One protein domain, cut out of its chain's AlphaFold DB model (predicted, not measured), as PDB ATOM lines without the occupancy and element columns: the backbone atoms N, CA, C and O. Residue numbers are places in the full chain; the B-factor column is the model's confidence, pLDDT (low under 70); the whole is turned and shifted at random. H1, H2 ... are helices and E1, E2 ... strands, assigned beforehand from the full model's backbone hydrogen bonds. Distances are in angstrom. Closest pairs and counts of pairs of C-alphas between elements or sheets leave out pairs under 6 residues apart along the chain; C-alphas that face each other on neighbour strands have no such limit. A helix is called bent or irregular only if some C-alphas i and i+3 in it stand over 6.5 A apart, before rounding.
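AT A GLANCE: This is residues 4 to 111 of the 135 residues of the protein "Hypothetical protein" of Meloidogyne enterolobii (UniProt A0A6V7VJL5). A narrow three-stranded sheet, the long hairpin of E2 and E3 with short E1 beside E3, makes a wall at one end; H3 and H5 pack on one face of it, and H2 stands up from it. H1 and H4 lie behind these helices, away from the sheet, with H1 side by side with H5. The printed part has 108 residues with five named helices and three named strands, in the order H1 H2 E1 H3 H4 H5 E2 E3; the sheet runs E1, E3, E2, all antiparallel. The class is mixed, in two layers, with H2 and H5 on one face of the sheet. The whole is compact, with a radius of gyration of the C-alphas of 13.5 A and spans of 36 by 34 by 20 A.

HOW THE PARTS SIT: Start with H1, residues 4 to 18, which touches H5, residues 67 to 87, at a shallow tilt of 3 degrees, the same way; their closest C-alphas, of Cys 16 and Leu 77, are 5.9 A apart. Next find H2, residues 22 to 33: its closest C-alpha to E3, residues 103 to 110, is Met 30, 6.3 A from that of Leu 108. E1, residues 35 to 37, is antiparallel to E3, with N 36 and O 106 at 2.9 A. H3, residues 38 to 49, touches H5 with its residues 38 to 42 alone, at a steep tilt of 64 degrees; the closest C-alphas, of Pro 39 and Pro 67, are 5.2 A apart. H4, residues 53 to 59, makes a helical hairpin with H3, the C-alphas of Cys 49 and Thr 55 being closest at 5.5 A. H5 is over E3 and E2, residues 90 to 97, at a height over the sheet of 9.5 A, and runs along the strands. E2 and E3 form a hairpin, with N 93 and O 107 at 2.9 A. Each O i to N i+4 pair is within hydrogen-bond range in H1 and H2, against 6 of 8 in H3, 14 of 17 in H5 and 1 of 3 in H4, where 2 of 4 O i to N i+3 pairs are.

IN THESE COORDINATES: Find C-alpha 4 at (-28.914, 18.674, 4.423); from there H1 runs 21.0 A. H5 begins at C-alpha 67, (-32.813, 25.005, 20.467), and spans 29.6 A with a kink of 52 degrees near residue 81. H3 and H5 are irregular: C-alphas 39 and 42 are 7.5 A apart, and C-alphas 80 and 83 are 7.1 A apart. E2 spans 21.0 A and E3 21.7 A, ending at C-alpha 110, (-49.559, 43.798, 22.723).

THE WHOLE: The two C-alphas farthest apart, of Ala 54 and Tyr 99, are 40.8 A apart. The printed part has no cut and no long link. The mean pLDDT of the printed part is 73.8, and low-confidence stretches include residues 48 to 64.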
ATOM      1  N   GLN A   4     -27.470  18.652   4.694       62.81
ATOM      2  CA  GLN A   4     -28.914  18.674   4.423       62.81
ATOM      3  C   GLN A   4     -29.742  19.463   5.452       62.81
ATOM      4  O   GLN A   4     -30.717  20.105   5.075       62.81
ATOM      5  N   LYS A   5     -29.372  19.448   6.742       59.22
ATOM      6  CA  LYS A   5     -30.112  20.187   7.782       59.22
ATOM      7  C   LYS A   5     -29.912  21.697   7.661       59.22
ATOM      8  O   LYS A   5     -30.853  22.454   7.867       59.22
ATOM      9  N   LEU A   6     -28.695  22.120   7.312       64.38
ATOM     10  CA  LEU A   6     -28.393  23.530   7.060       64.38
ATOM     11  C   LEU A   6     -29.200  24.042   5.861       64.38
ATOM     12  O   LEU A   6     -29.816  25.096   5.943       64.38
ATOM     13  N   GLN A   7     -29.252  23.249   4.787       68.06
ATOM     14  CA  GLN A   7     -29.996  23.598   3.581       68.06
ATOM     15  C   GLN A   7     -31.500  23.736   3.850       68.06
ATOM     16  O   GLN A   7     -32.094  24.739   3.470       68.06
ATOM     17  N   ALA A   8     -32.101  22.787   4.580       64.56
ATOM     18  CA  ALA A   8     -33.515  22.857   4.960       64.56
ATOM     19  C   ALA A   8     -33.829  24.101   5.811       64.56
ATOM     20  O   ALA A   8     -34.860  24.743   5.626       64.56
ATOM     21  N   PHE A   9     -32.916  24.476   6.712       64.81
ATOM     22  CA  PHE A   9     -33.038  25.700   7.499       64.81
ATOM     23  C   PHE A   9     -32.953  26.961   6.626       64.81
ATOM     24  O   PHE A   9     -33.801  27.845   6.736       64.81
ATOM     25  N   GLU A  10     -31.975  27.050   5.724       70.88
ATOM     26  CA  GLU A  10     -31.855  28.184   4.802       70.88
ATOM     27  C   GLU A  10     -33.069  28.319   3.879       70.88
ATOM     28  O   GLU A  10     -33.540  29.432   3.627       70.88
ATOM     29  N   ASP A  11     -33.595  27.198   3.394       71.38
ATOM     30  CA  ASP A  11     -34.773  27.179   2.535       71.38
ATOM     31  C   ASP A  11     -36.035  27.562   3.312       71.38
ATOM     32  O   ASP A  11     -36.833  28.353   2.809       71.38
ATOM     33  N   PHE A  12     -36.158  27.144   4.574       68.19
ATOM     34  CA  PHE A  12     -37.194  27.640   5.476       68.19
ATOM     35  C   PHE A  12     -37.118  29.169   5.648       68.19
ATOM     36  O   PHE A  12     -38.122  29.861   5.474       68.19
ATOM     37  N   ILE A  13     -35.928  29.734   5.879       69.00
ATOM     38  CA  ILE A  13     -35.761  31.193   5.976       69.00
ATOM     39  C   ILE A  13     -36.155  31.905   4.673       69.00
ATOM     40  O   ILE A  13     -36.744  32.988   4.723       69.00
ATOM     41  N   LYS A  14     -35.848  31.330   3.503       71.75
ATOM     42  CA  LYS A  14     -36.292  31.881   2.208       71.75
ATOM     43  C   LYS A  14     -37.815  31.845   2.082       71.75
ATOM     44  O   LYS A  14     -38.395  32.835   1.640       71.75
ATOM     45  N   ILE A  15     -38.458  30.758   2.509       67.31
ATOM     46  CA  ILE A  15     -39.921  30.624   2.521       67.31
ATOM     47  C   ILE A  15     -40.547  31.690   3.433       67.31
ATOM     48  O   ILE A  15     -41.463  32.388   3.006       67.31
ATOM     49  N   CYS A  16     -40.010  31.915   4.638       63.56
ATOM     50  CA  CYS A  16     -40.500  32.968   5.538       63.56
ATOM     51  C   CYS A  16     -40.403  34.381   4.952       63.56
ATOM     52  O   CYS A  16     -41.213  35.238   5.299       63.56
ATOM     53  N   LYS A  17     -39.409  34.642   4.096       64.88
ATOM     54  CA  LYS A  17     -39.200  35.958   3.474       64.88
ATOM     55  C   LYS A  17     -40.074  36.195   2.243       64.88
ATOM     56  O   LYS A  17     -40.380  37.349   1.962       64.88
ATOM     57  N   ASN A  18     -40.450  35.134   1.529       64.94
ATOM     58  CA  ASN A  18     -41.094  35.221   0.213       64.94
ATOM     59  C   ASN A  18     -42.535  34.677   0.183       64.94
ATOM     60  O   ASN A  18     -43.199  34.784  -0.842       64.94
ATOM     61  N   GLY A  19     -43.019  34.051   1.259       57.91
ATOM     62  CA  GLY A  19     -44.346  33.441   1.306       57.91
ATOM     63  C   GLY A  19     -45.455  34.452   1.603       57.91
ATOM     64  O   GLY A  19     -45.602  34.893   2.747       57.91
ATOM     65  N   ASP A  20     -46.301  34.726   0.606       56.88
ATOM     66  CA  ASP A  20     -47.430  35.674   0.666       56.88
ATOM     67  C   ASP A  20     -48.510  35.343   1.719       56.88
ATOM     68  O   ASP A  20     -49.370  36.179   2.004       56.88
ATOM     69  N   ASN A  21     -48.458  34.171   2.368       64.69
ATOM     70  CA  ASN A  21     -49.417  33.781   3.413       64.69
ATOM     71  C   ASN A  21     -48.805  33.127   4.665       64.69
ATOM     72  O   ASN A  21     -49.518  32.933   5.649       64.69
ATOM     73  N   LEU A  22     -47.497  32.840   4.689       67.88
ATOM     74  CA  LEU A  22     -46.874  32.138   5.823       67.88
ATOM     75  C   LEU A  22     -46.943  32.960   7.115       67.88
ATOM     76  O   LEU A  22     -47.252  32.451   8.188       67.88
ATOM     77  N   HIS A  23     -46.708  34.264   6.985       70.31
ATOM     78  CA  HIS A  23     -46.805  35.219   8.080       70.31
ATOM     79  C   HIS A  23     -48.230  35.290   8.648       70.31
ATOM     80  O   HIS A  23     -48.385  35.389   9.859       70.31
ATOM     81  N   LYS A  24     -49.278  35.171   7.816       71.25
ATOM     82  CA  LYS A  24     -50.676  35.168   8.285       71.25
ATOM     83  C   LYS A  24     -50.998  33.912   9.085       71.25
ATOM     84  O   LYS A  24     -51.536  34.032  10.179       71.25
ATOM     85  N   HIS A  25     -50.632  32.734   8.576       73.12
ATOM     86  CA  HIS A  25     -50.845  31.472   9.294       73.12
ATOM     87  C   HIS A  25     -50.058  31.434  10.607       73.12
ATOM     88  O   HIS A  25     -50.600  31.052  11.639       73.12
ATOM     89  N   PHE A  26     -48.813  31.914  10.598       74.81
ATOM     90  CA  PHE A  26     -48.012  32.028  11.810       74.81
ATOM     91  C   PHE A  26     -48.643  32.975  12.842       74.81
ATOM     92  O   PHE A  26     -48.717  32.644  14.023       74.81
ATOM     93  N   LEU A  27     -49.149  34.135  12.413       74.06
ATOM     94  CA  LEU A  27     -49.836  35.065  13.311       74.06
ATOM     95  C   LEU A  27     -51.144  34.483  13.858       74.06
ATOM     96  O   LEU A  27     -51.398  34.603  15.053       74.06
ATOM     97  N   GLN A  28     -51.938  33.802  13.027       74.38
ATOM     98  CA  GLN A  28     -53.140  33.088  13.473       74.38
ATOM     99  C   GLN A  28     -52.804  32.021  14.517       74.38
ATOM    100  O   GLN A  28     -53.469  31.940  15.549       74.38
ATOM    101  N   PHE A  29     -51.741  31.250  14.287       77.69
ATOM    102  CA  PHE A  29     -51.254  30.263  15.239       77.69
ATOM    103  C   PHE A  29     -50.840  30.916  16.567       77.69
ATOM    104  O   PHE A  29     -51.293  30.499  17.634       77.69
ATOM    105  N   MET A  30     -50.024  31.975  16.515       76.88
ATOM    106  CA  MET A  30     -49.567  32.696  17.708       76.88
ATOM    107  C   MET A  30     -50.729  33.333  18.478       76.88
ATOM    108  O   MET A  30     -50.706  33.350  19.704       76.88
ATOM    109  N   MET A  31     -51.768  33.806  17.789       74.69
ATOM    110  CA  MET A  31     -52.989  34.309  18.424       74.69
ATOM    111  C   MET A  31     -53.771  33.207  19.156       74.69
ATOM    112  O   MET A  31     -54.350  33.473  20.207       74.69
ATOM    113  N   GLN A  32     -53.788  31.977  18.629       74.50
ATOM    114  CA  GLN A  32     -54.487  30.845  19.248       74.50
ATOM    115  C   GLN A  32     -53.714  30.255  20.431       74.50
ATOM    116  O   GLN A  32     -54.296  30.018  21.487       74.50
ATOM    117  N   ARG A  33     -52.408  30.010  20.266       73.00
ATOM    118  CA  ARG A  33     -51.579  29.340  21.282       73.00
ATOM    119  C   ARG A  33     -50.931  30.299  22.281       73.00
ATOM    120  O   ARG A  33     -50.497  29.853  23.337       73.00
ATOM    121  N   ARG A  34     -50.898  31.605  21.979       70.88
ATOM    122  CA  ARG A  34     -50.311  32.719  22.759       70.88
ATOM    123  C   ARG A  34     -48.793  32.648  22.975       70.88
ATOM    124  O   ARG A  34     -48.143  33.694  22.975       70.88
ATOM    125  N   CYS A  35     -48.211  31.456  23.090       82.94
ATOM    126  CA  CYS A  35     -46.774  31.233  23.205       82.94
ATOM    127  C   CYS A  35     -46.295  29.993  22.429       82.94
ATOM    128  O   CYS A  35     -47.072  29.090  22.114       82.94
ATOM    129  N   ILE A  36     -44.993  29.957  22.137       85.50
ATOM    130  CA  ILE A  36     -44.277  28.796  21.597       85.50
ATOM    131  C   ILE A  36     -43.022  28.559  22.431       85.50
ATOM    132  O   ILE A  36     -42.187  29.451  22.565       85.50
ATOM    133  N   GLU A  37     -42.867  27.345  22.945       87.62
ATOM    134  CA  GLU A  37     -41.628  26.872  23.567       87.62
ATOM    135  C   GLU A  37     -40.505  26.764  22.529       87.62
ATOM    136  O   GLU A  37     -40.691  26.154  21.474       87.62
ATOM    137  N   VAL A  38     -39.314  27.284  22.838       84.81
ATOM    138  CA  VAL A  38     -38.150  27.239  21.938       84.81
ATOM    139  C   VAL A  38     -37.853  25.829  21.405       84.81
ATOM    140  O   VAL A  38     -37.658  25.706  20.197       84.81
ATOM    141  N   PRO A  39     -37.864  24.751  22.214       83.69
ATOM    142  CA  PRO A  39     -37.652  23.393  21.707       83.69
ATOM    143  C   PRO A  39     -38.671  22.933  20.653       83.69
ATOM    144  O   PRO A  39     -38.345  22.083  19.831       83.69
ATOM    145  N   ARG A  40     -39.882  23.499  20.649       81.56
ATOM    146  CA  ARG A  40     -41.018  23.049  19.826       81.56
ATOM    147  C   ARG A  40     -41.248  23.887  18.575       81.56
ATOM    148  O   ARG A  40     -42.215  23.658  17.848       81.56
ATOM    149  N   ILE A  41     -40.385  24.867  18.308       79.81
ATOM    150  CA  ILE A  41     -40.533  25.772  17.163       79.81
ATOM    151  C   ILE A  41     -40.507  24.992  15.848       79.81
ATOM    152  O   ILE A  41     -41.382  25.201  15.019       79.81
ATOM    153  N   GLY A  42     -39.578  24.050  15.678       76.00
ATOM    154  CA  GLY A  42     -39.497  23.207  14.484       76.00
ATOM    155  C   GLY A  42     -40.765  22.386  14.201       76.00
ATOM    156  O   GLY A  42     -41.262  22.388  13.076       76.00
ATOM    157  N   GLU A  43     -41.339  21.748  15.226       76.62
ATOM    158  CA  GLU A  43     -42.614  21.011  15.125       76.62
ATOM    159  C   GLU A  43     -43.780  21.944  14.788       76.62
ATOM    160  O   GLU A  43     -44.557  21.689  13.871       76.62
ATOM    161  N   THR A  44     -43.860  23.067  15.502       76.94
ATOM    162  CA  THR A  44     -44.853  24.118  15.254       76.94
ATOM    163  C   THR A  44     -44.741  24.633  13.826       76.94
ATOM    164  O   THR A  44     -45.734  24.997  13.195       76.94
ATOM    165  N   PHE A  45     -43.517  24.655  13.302       74.81
ATOM    166  CA  PHE A  45     -43.273  25.106  11.959       74.81
ATOM    167  C   PHE A  45     -43.796  24.129  10.902       74.81
ATOM    168  O   PHE A  45     -44.436  24.529   9.933       74.81
ATOM    169  N   LEU A  46     -43.647  22.830  11.140       71.25
ATOM    170  CA  LEU A  46     -44.268  21.809  10.300       71.25
ATOM    171  C   LEU A  46     -45.797  21.904  10.281       71.25
ATOM    172  O   LEU A  46     -46.392  21.782   9.211       71.25
ATOM    173  N   GLU A  47     -46.433  22.181  11.426       72.62
ATOM    174  CA  GLU A  47     -47.894  22.337  11.500       72.62
ATOM    175  C   GLU A  47     -48.420  23.438  10.556       72.62
ATOM    176  O   GLU A  47     -49.490  23.273   9.972       72.62
ATOM    177  N   PHE A  48     -47.679  24.538  10.346       67.81
ATOM    178  CA  PHE A  48     -48.096  25.563   9.377       67.81
ATOM    179  C   PHE A  48     -47.729  25.199   7.930       67.81
ATOM    180  O   PHE A  48     -48.443  25.604   7.011       67.81
ATOM    181  N   CYS A  49     -46.603  24.500   7.721       65.56
ATOM    182  CA  CYS A  49     -46.086  24.127   6.400       65.56
ATOM    183  C   CYS A  49     -46.986  23.123   5.690       65.56
ATOM    184  O   CYS A  49     -47.180  23.224   4.484       65.56
ATOM    185  N   ASN A  50     -47.528  22.165   6.444       61.00
ATOM    186  CA  ASN A  50     -48.253  21.009   5.914       61.00
ATOM    187  C   ASN A  50     -49.616  21.357   5.287       61.00
ATOM    188  O   ASN A  50     -50.315  20.470   4.811       61.00
ATOM    189  N   ASN A  51     -50.000  22.637   5.260       58.78
ATOM    190  CA  ASN A  51     -51.165  23.104   4.510       58.78
ATOM    191  C   ASN A  51     -50.874  23.295   3.000       58.78
ATOM    192  O   ASN A  51     -51.780  23.680   2.264       58.78
ATOM    193  N   ASP A  52     -49.636  23.056   2.541       61.28
ATOM    194  CA  ASP A  52     -49.203  23.147   1.139       61.28
ATOM    195  C   ASP A  52     -48.151  22.061   0.806       61.28
ATOM    196  O   ASP A  52     -47.067  22.032   1.399       61.28
ATOM    197  N   GLU A  53     -48.447  21.184  -0.166       59.19
ATOM    198  CA  GLU A  53     -47.594  20.047  -0.574       59.19
ATOM    199  C   GLU A  53     -46.177  20.485  -0.989       59.19
ATOM    200  O   GLU A  53     -45.192  19.809  -0.688       59.19
ATOM    201  N   ALA A  54     -46.042  21.656  -1.627       61.16
ATOM    202  CA  ALA A  54     -44.747  22.183  -2.069       61.16
ATOM    203  C   ALA A  54     -43.847  22.632  -0.902       61.16
ATOM    204  O   ALA A  54     -42.626  22.779  -1.061       61.16
ATOM    205  N   THR A  55     -44.458  22.888   0.254       60.34
ATOM    206  CA  THR A  55     -43.783  23.335   1.467       60.34
ATOM    207  C   THR A  55     -43.417  22.135   2.344       60.34
ATOM    208  O   THR A  55     -42.281  22.084   2.812       60.34
ATOM    209  N   GLU A  56     -44.290  21.128   2.466       63.41
ATOM    210  CA  GLU A  56     -44.050  19.899   3.246       63.41
ATOM    211  C   GLU A  56     -42.728  19.195   2.875       63.41
ATOM    212  O   GLU A  56     -41.924  18.854   3.752       63.41
ATOM    213  N   GLU A  57     -42.455  19.014   1.576       63.84
ATOM    214  CA  GLU A  57     -41.244  18.321   1.109       63.84
ATOM    215  C   GLU A  57     -39.956  19.065   1.510       63.84
ATOM    216  O   GLU A  57     -38.942  18.446   1.846       63.84
ATOM    217  N   LYS A  58     -40.005  20.402   1.552       62.81
ATOM    218  CA  LYS A  58     -38.863  21.261   1.910       62.81
ATOM    219  C   LYS A  58     -38.658  21.381   3.415       62.81
ATOM    220  O   LYS A  58     -37.550  21.693   3.853       62.81
ATOM    221  N   THR A  59     -39.696  21.139   4.212       63.75
ATOM    222  CA  THR A  59     -39.680  21.424   5.651       63.75
ATOM    223  C   THR A  59     -39.668  20.191   6.537       63.75
ATOM    224  O   THR A  59     -39.400  20.339   7.724       63.75
ATOM    225  N   ARG A  60     -39.809  18.973   5.992       65.50
ATOM    226  CA  ARG A  60     -39.781  17.686   6.726       65.50
ATOM    227  C   ARG A  60     -38.627  17.507   7.730       65.50
ATOM    228  O   ARG A  60     -38.764  16.728   8.662       65.50
ATOM    229  N   ASN A  61     -37.498  18.198   7.561       67.31
ATOM    230  CA  ASN A  61     -36.351  18.113   8.477       67.31
ATOM    231  C   ASN A  61     -36.381  19.130   9.639       67.31
ATOM    232  O   ASN A  61     -35.435  19.158  10.432       67.31
ATOM    233  N   LEU A  62     -37.417  19.977   9.730       66.75
ATOM    234  CA  LEU A  62     -37.562  20.993  10.778       66.75
ATOM    235  C   LEU A  62     -37.923  20.397  12.153       66.75
ATOM    236  O   LEU A  62     -37.628  21.021  13.164       66.75
ATOM    237  N   ASP A  63     -38.468  19.179  12.227       67.06
ATOM    238  CA  ASP A  63     -38.730  18.461  13.493       67.06
ATOM    239  C   ASP A  63     -37.456  18.183  14.313       67.06
ATOM    240  O   ASP A  63     -37.513  17.906  15.508       67.06
ATOM    241  N   LYS A  64     -36.287  18.250  13.671       68.50
ATOM    242  CA  LYS A  64     -34.983  17.893  14.250       68.50
ATOM    243  C   LYS A  64     -34.085  19.098  14.509       68.50
ATOM    244  O   LYS A  64     -32.856  18.917  14.549       68.50
ATOM    245  N   LEU A  65     -34.663  20.297  14.602       72.69
ATOM    246  CA  LEU A  65     -33.925  21.502  14.960       72.69
ATOM    247  C   LEU A  65     -33.543  21.478  16.441       72.69
ATOM    248  O   LEU A  65     -34.360  21.169  17.308       72.69
ATOM    249  N   ASP A  66     -32.292  21.823  16.729       80.31
ATOM    250  CA  ASP A  66     -31.864  22.082  18.101       80.31
ATOM    251  C   ASP A  66     -32.384  23.455  18.600       80.31
ATOM    252  O   ASP A  66     -32.860  24.276  17.805       80.31
ATOM    253  N   PRO A  67     -32.321  23.742  19.916       81.31
ATOM    254  CA  PRO A  67     -32.813  25.005  20.467       81.31
ATOM    255  C   PRO A  67     -32.184  26.264  19.850       81.31
ATOM    256  O   PRO A  67     -32.869  27.277  19.697       81.31
ATOM    257  N   ASP A  68     -30.907  26.228  19.456       81.62
ATOM    258  CA  ASP A  68     -30.245  27.381  18.840       81.62
ATOM    259  C   ASP A  68     -30.753  27.629  17.424       81.62
ATOM    260  O   ASP A  68     -31.013  28.776  17.047       81.62
ATOM    261  N   GLN A  69     -30.963  26.564  16.657       80.06
ATOM    262  CA  GLN A  69     -31.578  26.643  15.339       80.06
ATOM    263  C   GLN A  69     -33.009  27.162  15.434       80.06
ATOM    264  O   GLN A  69     -33.368  28.079  14.700       80.06
ATOM    265  N   ASN A  70     -33.792  26.661  16.388       80.81
ATOM    266  CA  ASN A  70     -35.140  27.146  16.670       80.81
ATOM    267  C   ASN A  70     -35.153  28.650  17.001       80.81
ATOM    268  O   ASN A  70     -35.938  29.413  16.428       80.81
ATOM    269  N   ARG A  71     -34.224  29.120  17.848       84.50
ATOM    270  CA  ARG A  71     -34.049  30.556  18.135       84.50
ATOM    271  C   ARG A  71     -33.716  31.363  16.882       84.50
ATOM    272  O   ARG A  71     -34.274  32.444  16.688       84.50
ATOM    273  N   GLN A  72     -32.800  30.884  16.043       81.69
ATOM    274  CA  GLN A  72     -32.421  31.581  14.808       81.69
ATOM    275  C   GLN A  72     -33.581  31.635  13.809       81.69
ATOM    276  O   GLN A  72     -33.835  32.694  13.229       81.69
ATOM    277  N   ALA A  73     -34.311  30.527  13.667       77.12
ATOM    278  CA  ALA A  73     -35.497  30.403  12.829       77.12
ATOM    279  C   ALA A  73     -36.530  31.472  13.201       77.12
ATOM    280  O   ALA A  73     -36.981  32.261  12.368       77.12
ATOM    281  N   MET A  74     -36.821  31.555  14.498       83.25
ATOM    282  CA  MET A  74     -37.808  32.475  15.033       83.25
ATOM    283  C   MET A  74     -37.369  33.936  14.941       83.25
ATOM    284  O   MET A  74     -38.173  34.793  14.588       83.25
ATOM    285  N   LYS A  75     -36.082  34.242  15.158       85.12
ATOM    286  CA  LYS A  75     -35.534  35.596  14.946       85.12
ATOM    287  C   LYS A  75     -35.676  36.058  13.496       85.12
ATOM    288  O   LYS A  75     -35.990  37.222  13.249       85.12
ATOM    289  N   ALA A  76     -35.428  35.171  12.538       79.00
ATOM    290  CA  ALA A  76     -35.544  35.498  11.124       79.00
ATOM    291  C   ALA A  76     -37.004  35.722  10.708       79.00
ATOM    292  O   ALA A  76     -37.288  36.715  10.035       79.00
ATOM    293  N   LEU A  77     -37.920  34.860  11.160       78.06
ATOM    294  CA  LEU A  77     -39.357  35.038  10.953       78.06
ATOM    295  C   LEU A  77     -39.845  36.343  11.589       78.06
ATOM    296  O   LEU A  77     -40.462  37.163  10.913       78.06
ATOM    297  N   ARG A  78     -39.479  36.580  12.854       83.12
ATOM    298  CA  ARG A  78     -39.766  37.814  13.589       83.12
ATOM    299  C   ARG A  78     -39.328  39.052  12.805       83.12
ATOM    300  O   ARG A  78     -40.117  39.969  12.623       83.12
ATOM    301  N   LYS A  79     -38.107  39.068  12.264       82.56
ATOM    302  CA  LYS A  79     -37.601  40.200  11.468       82.56
ATOM    303  C   LYS A  79     -38.465  40.503  10.235       82.56
ATOM    304  O   LYS A  79     -38.543  41.658   9.830       82.56
ATOM    305  N   ALA A  80     -39.089  39.487   9.638       78.25
ATOM    306  CA  ALA A  80     -39.988  39.668   8.502       78.25
ATOM    307  C   ALA A  80     -41.365  40.224   8.916       78.25
ATOM    308  O   ALA A  80     -41.958  40.994   8.164       78.25
ATOM    309  N   ILE A  81     -41.861  39.869  10.107       78.06
ATOM    310  CA  ILE A  81     -43.227  40.200  10.558       78.06
ATOM    311  C   ILE A  81     -43.317  41.403  11.505       78.06
ATOM    312  O   ILE A  81     -44.358  42.058  11.534       78.06
ATOM    313  N   ASP A  82     -42.243  41.748  12.218       81.94
ATOM    314  CA  ASP A  82     -42.189  42.882  13.156       81.94
ATOM    315  C   ASP A  82     -42.689  44.203  12.536       81.94
ATOM    316  O   ASP A  82     -43.483  44.885  13.186       81.94
ATOM    317  N   PRO A  83     -42.347  44.572  11.280       82.12
ATOM    318  CA  PRO A  83     -42.875  45.793  10.669       82.12
ATOM    319  C   PRO A  83     -44.404  45.813  10.533       82.12
ATOM    320  O   PRO A  83     -45.006  46.885  10.582       82.12
ATOM    321  N   MET A  84     -45.038  44.652  10.344       77.81
ATOM    322  CA  MET A  84     -46.497  44.531  10.276       77.81
ATOM    323  C   MET A  84     -47.112  44.580  11.674       77.81
ATOM    324  O   MET A  84     -48.094  45.286  11.882       77.81
ATOM    325  N   LEU A  85     -46.500  43.884  12.635       79.62
ATOM    326  CA  LEU A  85     -46.954  43.838  14.023       79.62
ATOM    327  C   LEU A  85     -46.881  45.210  14.709       79.62
ATOM    328  O   LEU A  85     -47.841  45.632  15.349       79.62
ATOM    329  N   HIS A  86     -45.799  45.962  14.491       81.38
ATOM    330  CA  HIS A  86     -45.638  47.305  15.052       81.38
ATOM    331  C   HIS A  86     -46.740  48.274  14.606       81.38
ATOM    332  O   HIS A  86     -47.153  49.127  15.385       81.38
ATOM    333  N   ARG A  87     -47.250  48.144  13.371       77.44
ATOM    334  CA  ARG A  87     -48.349  48.994  12.871       77.44
ATOM    335  C   ARG A  87     -49.655  48.783  13.632       77.44
ATOM    336  O   ARG A  87     -50.497  49.673  13.628       77.44
ATOM    337  N   VAL A  88     -49.815  47.620  14.258       74.12
ATOM    338  CA  VAL A  88     -50.999  47.248  15.038       74.12
ATOM    339  C   VAL A  88     -50.697  47.164  16.537       74.12
ATOM    340  O   VAL A  88     -51.485  46.590  17.275       74.12
ATOM    341  N   GLY A  89     -49.569  47.721  16.999       76.19
ATOM    342  CA  GLY A  89     -49.197  47.741  18.420       76.19
ATOM    343  C   GLY A  89     -48.965  46.356  19.032       76.19
ATOM    344  O   GLY A  89     -49.182  46.166  20.228       76.19
ATOM    345  N   MET A  90     -48.552  45.383  18.219       80.56
ATOM    346  CA  MET A  90     -48.217  44.028  18.650       80.56
ATOM    347  C   MET A  90     -46.724  43.750  18.467       80.56
ATOM    348  O   MET A  90     -46.053  44.376  17.644       80.56
ATOM    349  N   TYR A  91     -46.201  42.791  19.228       84.19
ATOM    350  CA  TYR A  91     -44.777  42.469  19.287       84.19
ATOM    351  C   TYR A  91     -44.580  40.987  19.564       84.19
ATOM    352  O   TYR A  91     -45.356  40.384  20.298       84.19
ATOM    353  N   ILE A  92     -43.506  40.402  19.040       85.44
ATOM    354  CA  ILE A  92     -43.081  39.068  19.464       85.44
ATOM    355  C   ILE A  92     -41.869  39.192  20.375       85.44
ATOM    356  O   ILE A  92     -40.803  39.663  19.971       85.44
ATOM    357  N   VAL A  93     -42.047  38.757  21.617       86.50
ATOM    358  CA  VAL A  93     -41.046  38.856  22.677       86.50
ATOM    359  C   VAL A  93     -40.497  37.483  23.025       86.50
ATOM    360  O   VAL A  93     -41.199  36.478  22.954       86.50
ATOM    361  N   HIS A  94     -39.217  37.458  23.375       88.56
ATOM    362  CA  HIS A  94     -38.547  36.273  23.882       88.56
ATOM    363  C   HIS A  94     -38.501  36.356  25.405       88.56
ATOM    364  O   HIS A  94     -38.027  37.361  25.934       88.56
ATOM    365  N   ILE A  95     -38.984  35.324  26.087       86.31
ATOM    366  CA  ILE A  95     -39.043  35.250  27.547       86.31
ATOM    367  C   ILE A  95     -38.300  33.993  27.983       86.31
ATOM    368  O   ILE A  95     -38.615  32.900  27.517       86.31
ATOM    369  N   ALA A  96     -37.325  34.148  28.871       82.75
ATOM    370  CA  ALA A  96     -36.745  33.032  29.602       82.75
ATOM    371  C   ALA A  96     -37.485  32.922  30.939       82.75
ATOM    372  O   ALA A  96     -37.555  33.902  31.678       82.75
ATOM    373  N   ASP A  97     -38.076  31.764  31.221       76.12
ATOM    374  CA  ASP A  97     -38.683  31.509  32.521       76.12
ATOM    375  C   ASP A  97     -37.586  31.110  33.512       76.12
ATOM    376  O   ASP A  97     -37.010  30.021  33.445       76.12
ATOM    377  N   GLU A  98     -37.288  32.024  34.431       67.50
ATOM    378  CA  GLU A  98     -36.286  31.827  35.477       67.50
ATOM    379  C   GLU A  98     -36.730  30.793  36.532       67.50
ATOM    380  O   GLU A  98     -35.891  30.230  37.235       67.50
ATOM    381  N   TYR A  99     -38.031  30.487  36.621       63.75
ATOM    382  CA  TYR A  99     -38.605  29.558  37.598       63.75
ATOM    383  C   TYR A  99     -38.780  28.135  37.048       63.75
ATOM    384  O   TYR A  99     -38.650  27.164  37.801       63.75
ATOM    385  N   SER A 100     -39.033  27.967  35.745       58.50
ATOM    386  CA  SER A 100     -39.223  26.650  35.118       58.50
ATOM    387  C   SER A 100     -37.987  26.159  34.350       58.50
ATOM    388  O   SER A 100     -37.948  26.110  33.127       58.50
ATOM    389  N   ARG A 101     -36.963  25.697  35.081       56.56
ATOM    390  CA  ARG A 101     -35.920  24.776  34.563       56.56
ATOM    391  C   ARG A 101     -35.314  25.156  33.188       56.56
ATOM    392  O   ARG A 101     -35.103  24.269  32.362       56.56
ATOM    393  N   ASN A 102     -35.001  26.432  32.956       68.88
ATOM    394  CA  ASN A 102     -34.423  26.949  31.703       68.88
ATOM    395  C   ASN A 102     -35.324  26.811  30.461       68.88
ATOM    396  O   ASN A 102     -34.808  26.619  29.357       68.88
ATOM    397  N   MET A 103     -36.649  26.892  30.607       79.31
ATOM    398  CA  MET A 103     -37.516  26.994  29.433       79.31
ATOM    399  C   MET A 103     -37.595  28.416  28.896       79.31
ATOM    400  O   MET A 103     -37.760  29.394  29.621       79.31
ATOM    401  N   GLU A 104     -37.482  28.502  27.577       88.44
ATOM    402  CA  GLU A 104     -37.541  29.737  26.814       88.44
ATOM    403  C   GLU A 104     -38.770  29.710  25.908       88.44
ATOM    404  O   GLU A 104     -39.091  28.685  25.296       88.44
ATOM    405  N   TYR A 105     -39.435  30.852  25.794       87.81
ATOM    406  CA  TYR A 105     -40.681  31.012  25.063       87.81
ATOM    407  C   TYR A 105     -40.614  32.215  24.131       87.81
ATOM    408  O   TYR A 105     -40.010  33.245  24.436       87.81
ATOM    409  N   TRP A 106     -41.315  32.107  23.010       88.06
ATOM    410  CA  TRP A 106     -41.686  33.241  22.178       88.06
ATOM    411  C   TRP A 106     -43.167  33.529  22.357       88.06
ATOM    412  O   TRP A 106     -43.996  32.632  22.219       88.06
ATOM    413  N   VAL A 107     -43.497  34.776  22.669       86.75
ATOM    414  CA  VAL A 107     -44.853  35.194  23.037       86.75
ATOM    415  C   VAL A 107     -45.291  36.339  22.145       86.75
ATOM    416  O   VAL A 107     -44.507  37.245  21.859       86.75
ATOM    417  N   LEU A 108     -46.549  36.296  21.709       85.56
ATOM    418  CA  LEU A 108     -47.189  37.421  21.040       85.56
ATOM    419  C   LEU A 108     -47.755  38.360  22.107       85.56
ATOM    420  O   LEU A 108     -48.695  38.016  22.817       85.56
ATOM    421  N   ALA A 109     -47.156  39.536  22.225       82.06
ATOM    422  CA  ALA A 109     -47.535  40.582  23.158       82.06
ATOM    423  C   ALA A 109     -48.217  41.745  22.426       82.06
ATOM    424  O   ALA A 109     -48.007  41.963  21.231       82.06
ATOM    425  N   SER A 110     -49.005  42.518  23.163       75.75
ATOM    426  CA  SER A 110     -49.559  43.798  22.723       75.75
ATOM    427  C   SER A 110     -49.063  44.914  23.632       75.75
ATOM    428  O   SER A 110     -48.777  44.674  24.804       75.75
ATOM    429  N   ASP A 111     -49.008  46.138  23.112       70.88
ATOM    430  CA  ASP A 111     -48.846  47.329  23.946       70.88
ATOM    431  C   ASP A 111     -49.954  47.363  25.023       70.88
ATOM    432  O   ASP A 111     -51.105  47.017  24.756       70.88
TER     433      ASP A 111